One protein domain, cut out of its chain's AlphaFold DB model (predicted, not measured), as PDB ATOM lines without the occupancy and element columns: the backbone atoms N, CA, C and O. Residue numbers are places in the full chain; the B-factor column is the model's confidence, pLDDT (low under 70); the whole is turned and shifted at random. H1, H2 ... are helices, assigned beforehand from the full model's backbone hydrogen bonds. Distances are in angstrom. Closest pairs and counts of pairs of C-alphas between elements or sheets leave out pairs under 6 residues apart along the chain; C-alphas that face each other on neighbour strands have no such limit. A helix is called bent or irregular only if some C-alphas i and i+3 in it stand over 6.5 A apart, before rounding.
ATOM      1  N   LYS A   2     362.750 299.749 327.132       42.50
ATOM      2  CA  LYS A   2     363.640 300.908 326.941       42.50
ATOM      3  C   LYS A   2     363.153 302.028 327.869       42.50
ATOM      4  O   LYS A   2     362.025 302.482 327.707       42.50
ATOM      5  N   SER A   3     363.948 302.398 328.872       52.50
ATOM      6  CA  SER A   3     363.622 303.461 329.825       52.50
ATOM      7  C   SER A   3     363.533 304.779 329.067       52.50
ATOM      8  O   SER A   3     364.555 305.388 328.747       52.50
ATOM      9  N   LEU A   4     362.312 305.185 328.717       57.84
ATOM     10  CA  LEU A   4     362.052 306.520 328.201       57.84
ATOM     11  C   LEU A   4     362.624 307.521 329.205       57.84
ATOM     12  O   LEU A   4     362.401 307.397 330.411       57.84
ATOM     13  N   SER A   5     363.410 308.473 328.703       73.38
ATOM     14  CA  SER A   5     363.944 309.549 329.532       73.38
ATOM     15  C   SER A   5     362.771 310.230 330.251       73.38
ATOM     16  O   SER A   5     361.784 310.548 329.580       73.38
ATOM     17  N   PRO A   6     362.848 310.467 331.575       68.88
ATOM     18  CA  PRO A   6     361.781 311.113 332.341       68.88
ATOM     19  C   PRO A   6     361.258 312.386 331.673       68.88
ATOM     20  O   PRO A   6     360.055 312.616 331.644       68.88
ATOM     21  N   VAL A   7     362.157 313.141 331.031       72.19
ATOM     22  CA  VAL A   7     361.840 314.352 330.265       72.19
ATOM     23  C   VAL A   7     360.849 314.060 329.138       72.19
ATOM     24  O   VAL A   7     359.830 314.736 329.048       72.19
ATOM     25  N   VAL A   8     361.101 313.018 328.341       78.56
ATOM     26  CA  VAL A   8     360.263 312.617 327.200       78.56
ATOM     27  C   VAL A   8     358.863 312.229 327.671       78.56
ATOM     28  O   VAL A   8     357.876 312.677 327.091       78.56
ATOM     29  N   SER A   9     358.758 311.454 328.755       77.06
ATOM     30  CA  SER A   9     357.464 311.090 329.342       77.06
ATOM     31  C   SER A   9     356.671 312.316 329.797       77.06
ATOM     32  O   SER A   9     355.474 312.394 329.523       77.06
ATOM     33  N   THR A  10     357.319 313.307 330.418       78.25
ATOM     34  CA  THR A  10     356.627 314.558 330.767       78.25
ATOM     35  C   THR A  10     356.261 315.414 329.572       78.25
ATOM     36  O   THR A  10     355.189 316.007 329.589       78.25
ATOM     37  N   THR A  11     357.082 315.469 328.525       83.56
ATOM     38  CA  THR A  11     356.729 316.210 327.308       83.56
ATOM     39  C   THR A  11     355.451 315.655 326.685       83.56
ATOM     40  O   THR A  11     354.553 316.427 326.359       83.56
ATOM     41  N   TYR A  12     355.324 314.327 326.592       84.25
ATOM     42  CA  TYR A  12     354.091 313.704 326.105       84.25
ATOM     43  C   TYR A  12     352.903 313.959 327.035       84.25
ATOM     44  O   TYR A  12     351.836 314.328 326.552       84.25
ATOM     45  N   ALA A  13     353.077 313.819 328.352       82.44
ATOM     46  CA  ALA A  13     352.003 314.071 329.312       82.44
ATOM     47  C   ALA A  13     351.496 315.522 329.250       82.44
ATOM     48  O   ALA A  13     350.287 315.752 329.221       82.44
ATOM     49  N   LEU A  14     352.407 316.496 329.169       84.31
ATOM     50  CA  LEU A  14     352.067 317.913 329.043       84.31
ATOM     51  C   LEU A  14     351.429 318.226 327.687       84.31
ATOM     52  O   LEU A  14     350.461 318.976 327.644       84.31
ATOM     53  N   GLY A  15     351.922 317.631 326.596       87.19
ATOM     54  CA  GLY A  15     351.346 317.807 325.262       87.19
ATOM     55  C   GLY A  15     349.920 317.265 325.167       87.19
ATOM     56  O   GLY A  15     349.018 317.965 324.712       87.19
ATOM     57  N   ILE A  16     349.693 316.048 325.667       88.00
ATOM     58  CA  ILE A  16     348.355 315.447 325.729       88.00
ATOM     59  C   ILE A  16     347.447 316.279 326.640       88.00
ATOM     60  O   ILE A  16     346.333 316.611 326.243       88.00
ATOM     61  N   GLY A  17     347.929 316.673 327.823       85.56
ATOM     62  CA  GLY A  17     347.184 317.523 328.749       85.56
ATOM     63  C   GLY A  17     346.784 318.862 328.128       85.56
ATOM     64  O   GLY A  17     345.636 319.273 328.264       85.56
ATOM     65  N   ALA A  18     347.685 319.509 327.385       86.75
ATOM     66  CA  ALA A  18     347.398 320.755 326.681       86.75
ATOM     67  C   ALA A  18     346.306 320.573 325.618       86.75
ATOM     68  O   ALA A  18     345.380 321.381 325.552       86.75
ATOM     69  N   ILE A  19     346.366 319.494 324.830       91.44
ATOM     70  CA  ILE A  19     345.333 319.178 323.833       91.44
ATOM     71  C   ILE A  19     343.993 318.934 324.528       91.44
ATOM     72  O   ILE A  19     342.988 319.530 324.146       91.44
ATOM     73  N   MET A  20     343.973 318.107 325.574       89.56
ATOM     74  CA  MET A  20     342.752 317.792 326.316       89.56
ATOM     75  C   MET A  20     342.128 319.035 326.949       89.56
ATOM     76  O   MET A  20     340.924 319.231 326.821       89.56
ATOM     77  N   LEU A  21     342.930 319.889 327.590       86.38
ATOM     78  CA  LEU A  21     342.454 321.138 328.183       86.38
ATOM     79  C   LEU A  21     341.944 322.109 327.117       86.38
ATOM     80  O   LEU A  21     340.919 322.744 327.329       86.38
ATOM     81  N   THR A  22     342.606 322.184 325.960       86.94
ATOM     82  CA  THR A  22     342.144 323.018 324.843       86.94
ATOM     83  C   THR A  22     340.799 322.523 324.318       86.94
ATOM     84  O   THR A  22     339.874 323.315 324.181       86.94
ATOM     85  N   LEU A  23     340.652 321.216 324.084       89.62
ATOM     86  CA  LEU A  23     339.387 320.623 323.640       89.62
ATOM     87  C   LEU A  23     338.277 320.792 324.678       89.62
ATOM     88  O   LEU A  23     337.145 321.093 324.314       89.62
ATOM     89  N   ALA A  24     338.606 320.633 325.959       88.12
ATOM     90  CA  ALA A  24     337.669 320.853 327.050       88.12
ATOM     91  C   ALA A  24     337.237 322.317 327.152       88.12
ATOM     92  O   ALA A  24     336.096 322.531 327.540       88.12
ATOM     93  N   ALA A  25     338.112 323.267 326.785       86.00
ATOM     94  CA  ALA A  25     337.868 324.710 326.790       86.00
ATOM     95  C   ALA A  25     336.985 325.200 325.624       86.00
ATOM     96  O   ALA A  25     336.303 326.216 325.756       86.00
ATOM     97  N   LEU A  26     336.974 324.493 324.483       85.06
ATOM     98  CA  LEU A  26     336.227 324.901 323.281       85.06
ATOM     99  C   LEU A  26     334.724 325.148 323.530       85.06
ATOM    100  O   LEU A  26     334.226 326.172 323.067       85.06
ATOM    101  N   PRO A  27     333.980 324.296 324.268       84.75
ATOM    102  CA  PRO A  27     332.558 324.516 324.533       84.75
ATOM    103  C   PRO A  27     332.277 325.705 325.455       84.75
ATOM    104  O   PRO A  27     331.161 326.216 325.448       84.75
ATOM    105  N   GLN A  28     333.250 326.136 326.267       80.00
ATOM    106  CA  GLN A  28     333.089 327.322 327.113       80.00
ATOM    107  C   GLN A  28     333.554 328.602 326.414       80.00
ATOM    108  O   GLN A  28     333.464 329.674 327.003       80.00
ATOM    109  N   LEU A  29     334.028 328.523 325.169       76.75
ATOM    110  CA  LEU A  29     334.481 329.682 324.414       76.75
ATOM    111  C   LEU A  29     333.273 330.477 323.888       76.75
ATOM    112  O   LEU A  29     332.810 330.285 322.768       76.75
ATOM    113  N   SER A  30     332.740 331.366 324.725       77.38
ATOM    114  CA  SER A  30     331.736 332.357 324.328       77.38
ATOM    115  C   SER A  30     332.403 333.673 323.916       77.38
ATOM    116  O   SER A  30     333.488 334.014 324.398       77.38
ATOM    117  N   MET A  37     338.634 339.308 328.229       77.44
ATOM    118  CA  MET A  37     340.038 338.986 328.501       77.44
ATOM    119  C   MET A  37     340.900 340.251 328.560       77.44
ATOM    120  O   MET A  37     341.338 340.798 327.549       77.44
ATOM    121  N   SER A  38     341.209 340.695 329.777       86.00
ATOM    122  CA  SER A  38     342.187 341.759 329.998       86.00
ATOM    123  C   SER A  38     343.593 341.323 329.568       86.00
ATOM    124  O   SER A  38     343.995 340.174 329.765       86.00
ATOM    125  N   TYR A  39     344.399 342.273 329.084       87.19
ATOM    126  CA  TYR A  39     345.820 342.068 328.774       87.19
ATOM    127  C   TYR A  39     346.605 341.461 329.952       87.19
ATOM    128  O   TYR A  39     347.482 340.618 329.759       87.19
ATOM    129  N   LYS A  40     346.234 341.815 331.191       88.38
ATOM    130  CA  LYS A  40     346.819 341.228 332.407       88.38
ATOM    131  C   LYS A  40     346.565 339.724 332.513       88.38
ATOM    132  O   LYS A  40     347.465 338.993 332.912       88.38
ATOM    133  N   SER A  41     345.375 339.257 332.138       87.00
ATOM    134  CA  SER A  41     345.013 337.836 332.191       87.00
ATOM    135  C   SER A  41     345.802 337.024 331.166       87.00
ATOM    136  O   SER A  41     346.283 335.939 331.483       87.00
ATOM    137  N   ILE A  42     346.003 337.576 329.965       88.69
ATOM    138  CA  ILE A  42     346.814 336.948 328.912       88.69
ATOM    139  C   ILE A  42     348.280 336.851 329.351       88.69
ATOM    140  O   ILE A  42     348.884 335.781 329.253       88.69
ATOM    141  N   LEU A  43     348.843 337.936 329.893       92.19
ATOM    142  CA  LEU A  43     350.202 337.916 330.438       92.19
ATOM    143  C   LEU A  43     350.343 336.941 331.612       92.19
ATOM    144  O   LEU A  43     351.329 336.211 331.678       92.19
ATOM    145  N   GLY A  44     349.357 336.897 332.511       90.75
ATOM    146  CA  GLY A  44     349.329 335.954 333.627       90.75
ATOM    147  C   GLY A  44     349.314 334.500 333.155       90.75
ATOM    148  O   GLY A  44     350.075 333.679 333.667       90.75
ATOM    149  N   LEU A  45     348.516 334.191 332.129       88.94
ATOM    150  CA  LEU A  45     348.466 332.861 331.526       88.94
ATOM    151  C   LEU A  45     349.804 332.487 330.871       88.94
ATOM    152  O   LEU A  45     350.303 331.381 331.079       88.94
ATOM    153  N   GLY A  46     350.422 333.419 330.138       90.06
ATOM    154  CA  GLY A  46     351.748 333.224 329.544       90.06
ATOM    155  C   GLY A  46     352.837 332.990 330.594       90.06
ATOM    156  O   GLY A  46     353.638 332.061 330.467       90.06
ATOM    157  N   TYR A  47     352.832 333.776 331.673       91.38
ATOM    158  CA  TYR A  47     353.734 333.593 332.810       91.38
ATOM    159  C   TYR A  47     353.559 332.212 333.459       91.38
ATOM    160  O   TYR A  47     354.545 331.509 333.694       91.38
ATOM    161  N   LEU A  48     352.314 331.791 333.697       89.69
ATOM    162  CA  LEU A  48     352.006 330.491 334.294       89.69
ATOM    163  C   LEU A  48     352.465 329.328 333.397       89.69
ATOM    164  O   LEU A  48     353.052 328.359 333.885       89.69
ATOM    165  N   ALA A  49     352.238 329.425 332.087       87.31
ATOM    166  CA  ALA A  49     352.609 328.383 331.132       87.31
ATOM    167  C   ALA A  49     354.133 328.246 330.979       87.31
ATOM    168  O   ALA A  49     354.670 327.136 331.012       87.31
ATOM    169  N   ILE A  50     354.849 329.363 330.838       88.44
ATOM    170  CA  ILE A  50     356.283 329.346 330.528       88.44
ATOM    171  C   ILE A  50     357.118 329.233 331.805       88.44
ATOM    172  O   ILE A  50     357.938 328.325 331.938       88.44
ATOM    173  N   ILE A  51     356.921 330.156 332.747       89.81
ATOM    174  CA  ILE A  51     357.796 330.293 333.914       89.81
ATOM    175  C   ILE A  51     357.401 329.291 334.992       89.81
ATOM    176  O   ILE A  51     358.228 328.484 335.414       89.81
ATOM    177  N   ALA A  52     356.139 329.307 335.422       87.38
ATOM    178  CA  ALA A  52     355.714 328.445 336.519       87.38
ATOM    179  C   ALA A  52     355.672 326.961 336.112       87.38
ATOM    180  O   ALA A  52     356.048 326.104 336.907       87.38
ATOM    181  N   SER A  53     355.262 326.660 334.872       87.38
ATOM    182  CA  SER A  53     355.099 325.278 334.403       87.38
ATOM    183  C   SER A  53     356.323 324.761 333.648       87.38
ATOM    184  O   SER A  53     357.033 323.905 334.171       87.38
ATOM    185  N   ALA A  54     356.609 325.250 332.435       85.31
ATOM    186  CA  ALA A  54     357.661 324.661 331.598       85.31
ATOM    187  C   ALA A  54     359.049 324.736 332.258       85.31
ATOM    188  O   ALA A  54     359.720 323.711 332.413       85.31
ATOM    189  N   LEU A  55     359.461 325.926 332.702       87.56
ATOM    190  CA  LEU A  55     360.737 326.105 333.393       87.56
ATOM    191  C   LEU A  55     360.743 325.404 334.760       87.56
ATOM    192  O   LEU A  55     361.720 324.732 335.096       87.56
ATOM    193  N   GLY A  56     359.643 325.497 335.514       88.44
ATOM    194  CA  GLY A  56     359.476 324.808 336.795       88.44
ATOM    195  C   GLY A  56     359.679 323.293 336.690       88.44
ATOM    196  O   GLY A  56     360.456 322.723 337.457       88.44
ATOM    197  N   PHE A  57     359.068 322.640 335.697       85.31
ATOM    198  CA  PHE A  57     359.239 321.204 335.467       85.31
ATOM    199  C   PHE A  57     360.668 320.841 335.074       85.31
ATOM    200  O   PHE A  57     361.215 319.877 335.610       85.31
ATOM    201  N   VAL A  58     361.303 321.606 334.181       85.81
ATOM    202  CA  VAL A  58     362.702 321.354 333.799       85.81
ATOM    203  C   VAL A  58     363.611 321.427 335.024       85.81
ATOM    204  O   VAL A  58     364.377 320.493 335.277       85.81
ATOM    205  N   LEU A  59     363.492 322.490 335.822       88.56
ATOM    206  CA  LEU A  59     364.275 322.655 337.048       88.56
ATOM    207  C   LEU A  59     363.992 321.542 338.058       88.56
ATOM    208  O   LEU A  59     364.923 321.040 338.685       88.56
ATOM    209  N   TRP A  60     362.738 321.106 338.173       87.56
ATOM    210  CA  TRP A  60     362.349 319.996 339.035       87.56
ATOM    211  C   TRP A  60     363.019 318.681 338.627       87.56
ATOM    212  O   TRP A  60     363.638 318.023 339.465       87.56
ATOM    213  N   PHE A  61     362.975 318.311 337.345       85.44
ATOM    214  CA  PHE A  61     363.619 317.082 336.871       85.44
ATOM    215  C   PHE A  61     365.140 317.137 336.964       85.44
ATOM    216  O   PHE A  61     365.767 316.131 337.297       85.44
ATOM    217  N   VAL A  62     365.744 318.297 336.700       86.81
ATOM    218  CA  VAL A  62     367.181 318.503 336.931       86.81
ATOM    219  C   VAL A  62     367.502 318.370 338.422       86.81
ATOM    220  O   VAL A  62     368.478 317.713 338.783       86.81
ATOM    221  N   GLY A  63     366.663 318.932 339.293       87.06
ATOM    222  CA  GLY A  63     366.765 318.800 340.743       87.06
ATOM    223  C   GLY A  63     366.728 317.340 341.183       87.06
ATOM    224  O   GLY A  63     367.658 316.892 341.849       87.06
ATOM    225  N   ILE A  64     365.727 316.573 340.734       87.94
ATOM    226  CA  ILE A  64     365.606 315.129 340.998       87.94
ATOM    227  C   ILE A  64     366.872 314.383 340.570       87.94
ATOM    228  O   ILE A  64     367.369 313.556 341.332       87.94
ATOM    229  N   GLN A  65     367.408 314.674 339.382       85.50
ATOM    230  CA  GLN A  65     368.630 314.027 338.892       85.50
ATOM    231  C   GLN A  65     369.852 314.325 339.773       85.50
ATOM    232  O   GLN A  65     370.727 313.474 339.897       85.50
ATOM    233  N   ARG A  66     369.908 315.503 340.411       87.62
ATOM    234  CA  ARG A  66     371.020 315.905 341.288       87.62
ATOM    235  C   ARG A  66     370.890 315.397 342.723       87.62
ATOM    236  O   ARG A  66     371.890 315.000 343.310       87.62
ATOM    237  N   VAL A  67     369.692 315.445 343.310       87.75
ATOM    238  CA  VAL A  67     369.475 315.128 344.741       87.75
ATOM    239  C   VAL A  67     368.902 313.730 344.981       87.75
ATOM    240  O   VAL A  67     368.888 313.263 346.122       87.75
ATOM    241  N   GLY A  68     368.452 313.057 343.922       84.81
ATOM    242  CA  GLY A  68     367.791 311.757 343.967       84.81
ATOM    243  C   GLY A  68     366.293 311.850 344.283       84.81
ATOM    244  O   GLY A  68     365.831 312.731 345.013       84.81
TER     245      GLY A  68
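What this domain is: This is residues 2 to 30 and 37 to 68 of the 131 residues of the protein "EamA domain-containing protein" of Desulfotomaculum aquiferis (UniProt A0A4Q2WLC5). Two long helices, H1 and H2, run side by side in opposite ways as a loose, open pair, nearest where H1 begins and with a gap between them along the rest. Residues 15 to 30 and 37 to 47, at the other end, stand free. The printed part has 61 residues with two named helices, H1 then H2, and no named strand; the class is all helix. The whole is loose and flat, with a radius of gyration of the C-alphas of 15.0 A and spans of 45 by 26 by 11 A.

Where its parts are: H2, the longest helix, holds residues 39 to 67 and measures 39.2 A from C-alpha 39 at (345.820, 342.068, 328.774) to C-alpha 67 at (369.475, 315.128, 344.741). It is neither bent nor irregular, but only just: C-alphas 52 and 55 are 6.4 A apart. H1 holds residues 6 to 28 and measures 33.4 A, beginning at C-alpha 6 at (361.781, 311.113, 332.341). It is only just irregular: C-alphas 24 and 27 are 6.8 A apart.

How they stand to each other: H2 and H1 only just touch, with 3 pairs of C-alphas within 8 A. Their closest C-alphas, those of Phe 61 and Val 7, are 7.4 A apart. H2 touches with residues 58 to 61 alone, H1 with residues 6 to 7 alone. They run opposite ways at a shallow tilt of 23 degrees, and their centres are 15.1 A apart. Of the O i to N i+4 pairs, 21 of 25 are within hydrogen-bond range in H2 and 17 of 19 in H1.

The domain as a whole: The two C-alphas farthest apart, those of Lys 2 and Ser 38, are 46.2 A apart. Residues 31 to 36 are not printed; across this cut, in the link from H1 to H2, C-alphas 30 and 37 are 11.4 A apart. The mean pLDDT of the printed part is 83.7, and residues 2 to 4 and residue 6 are under 70.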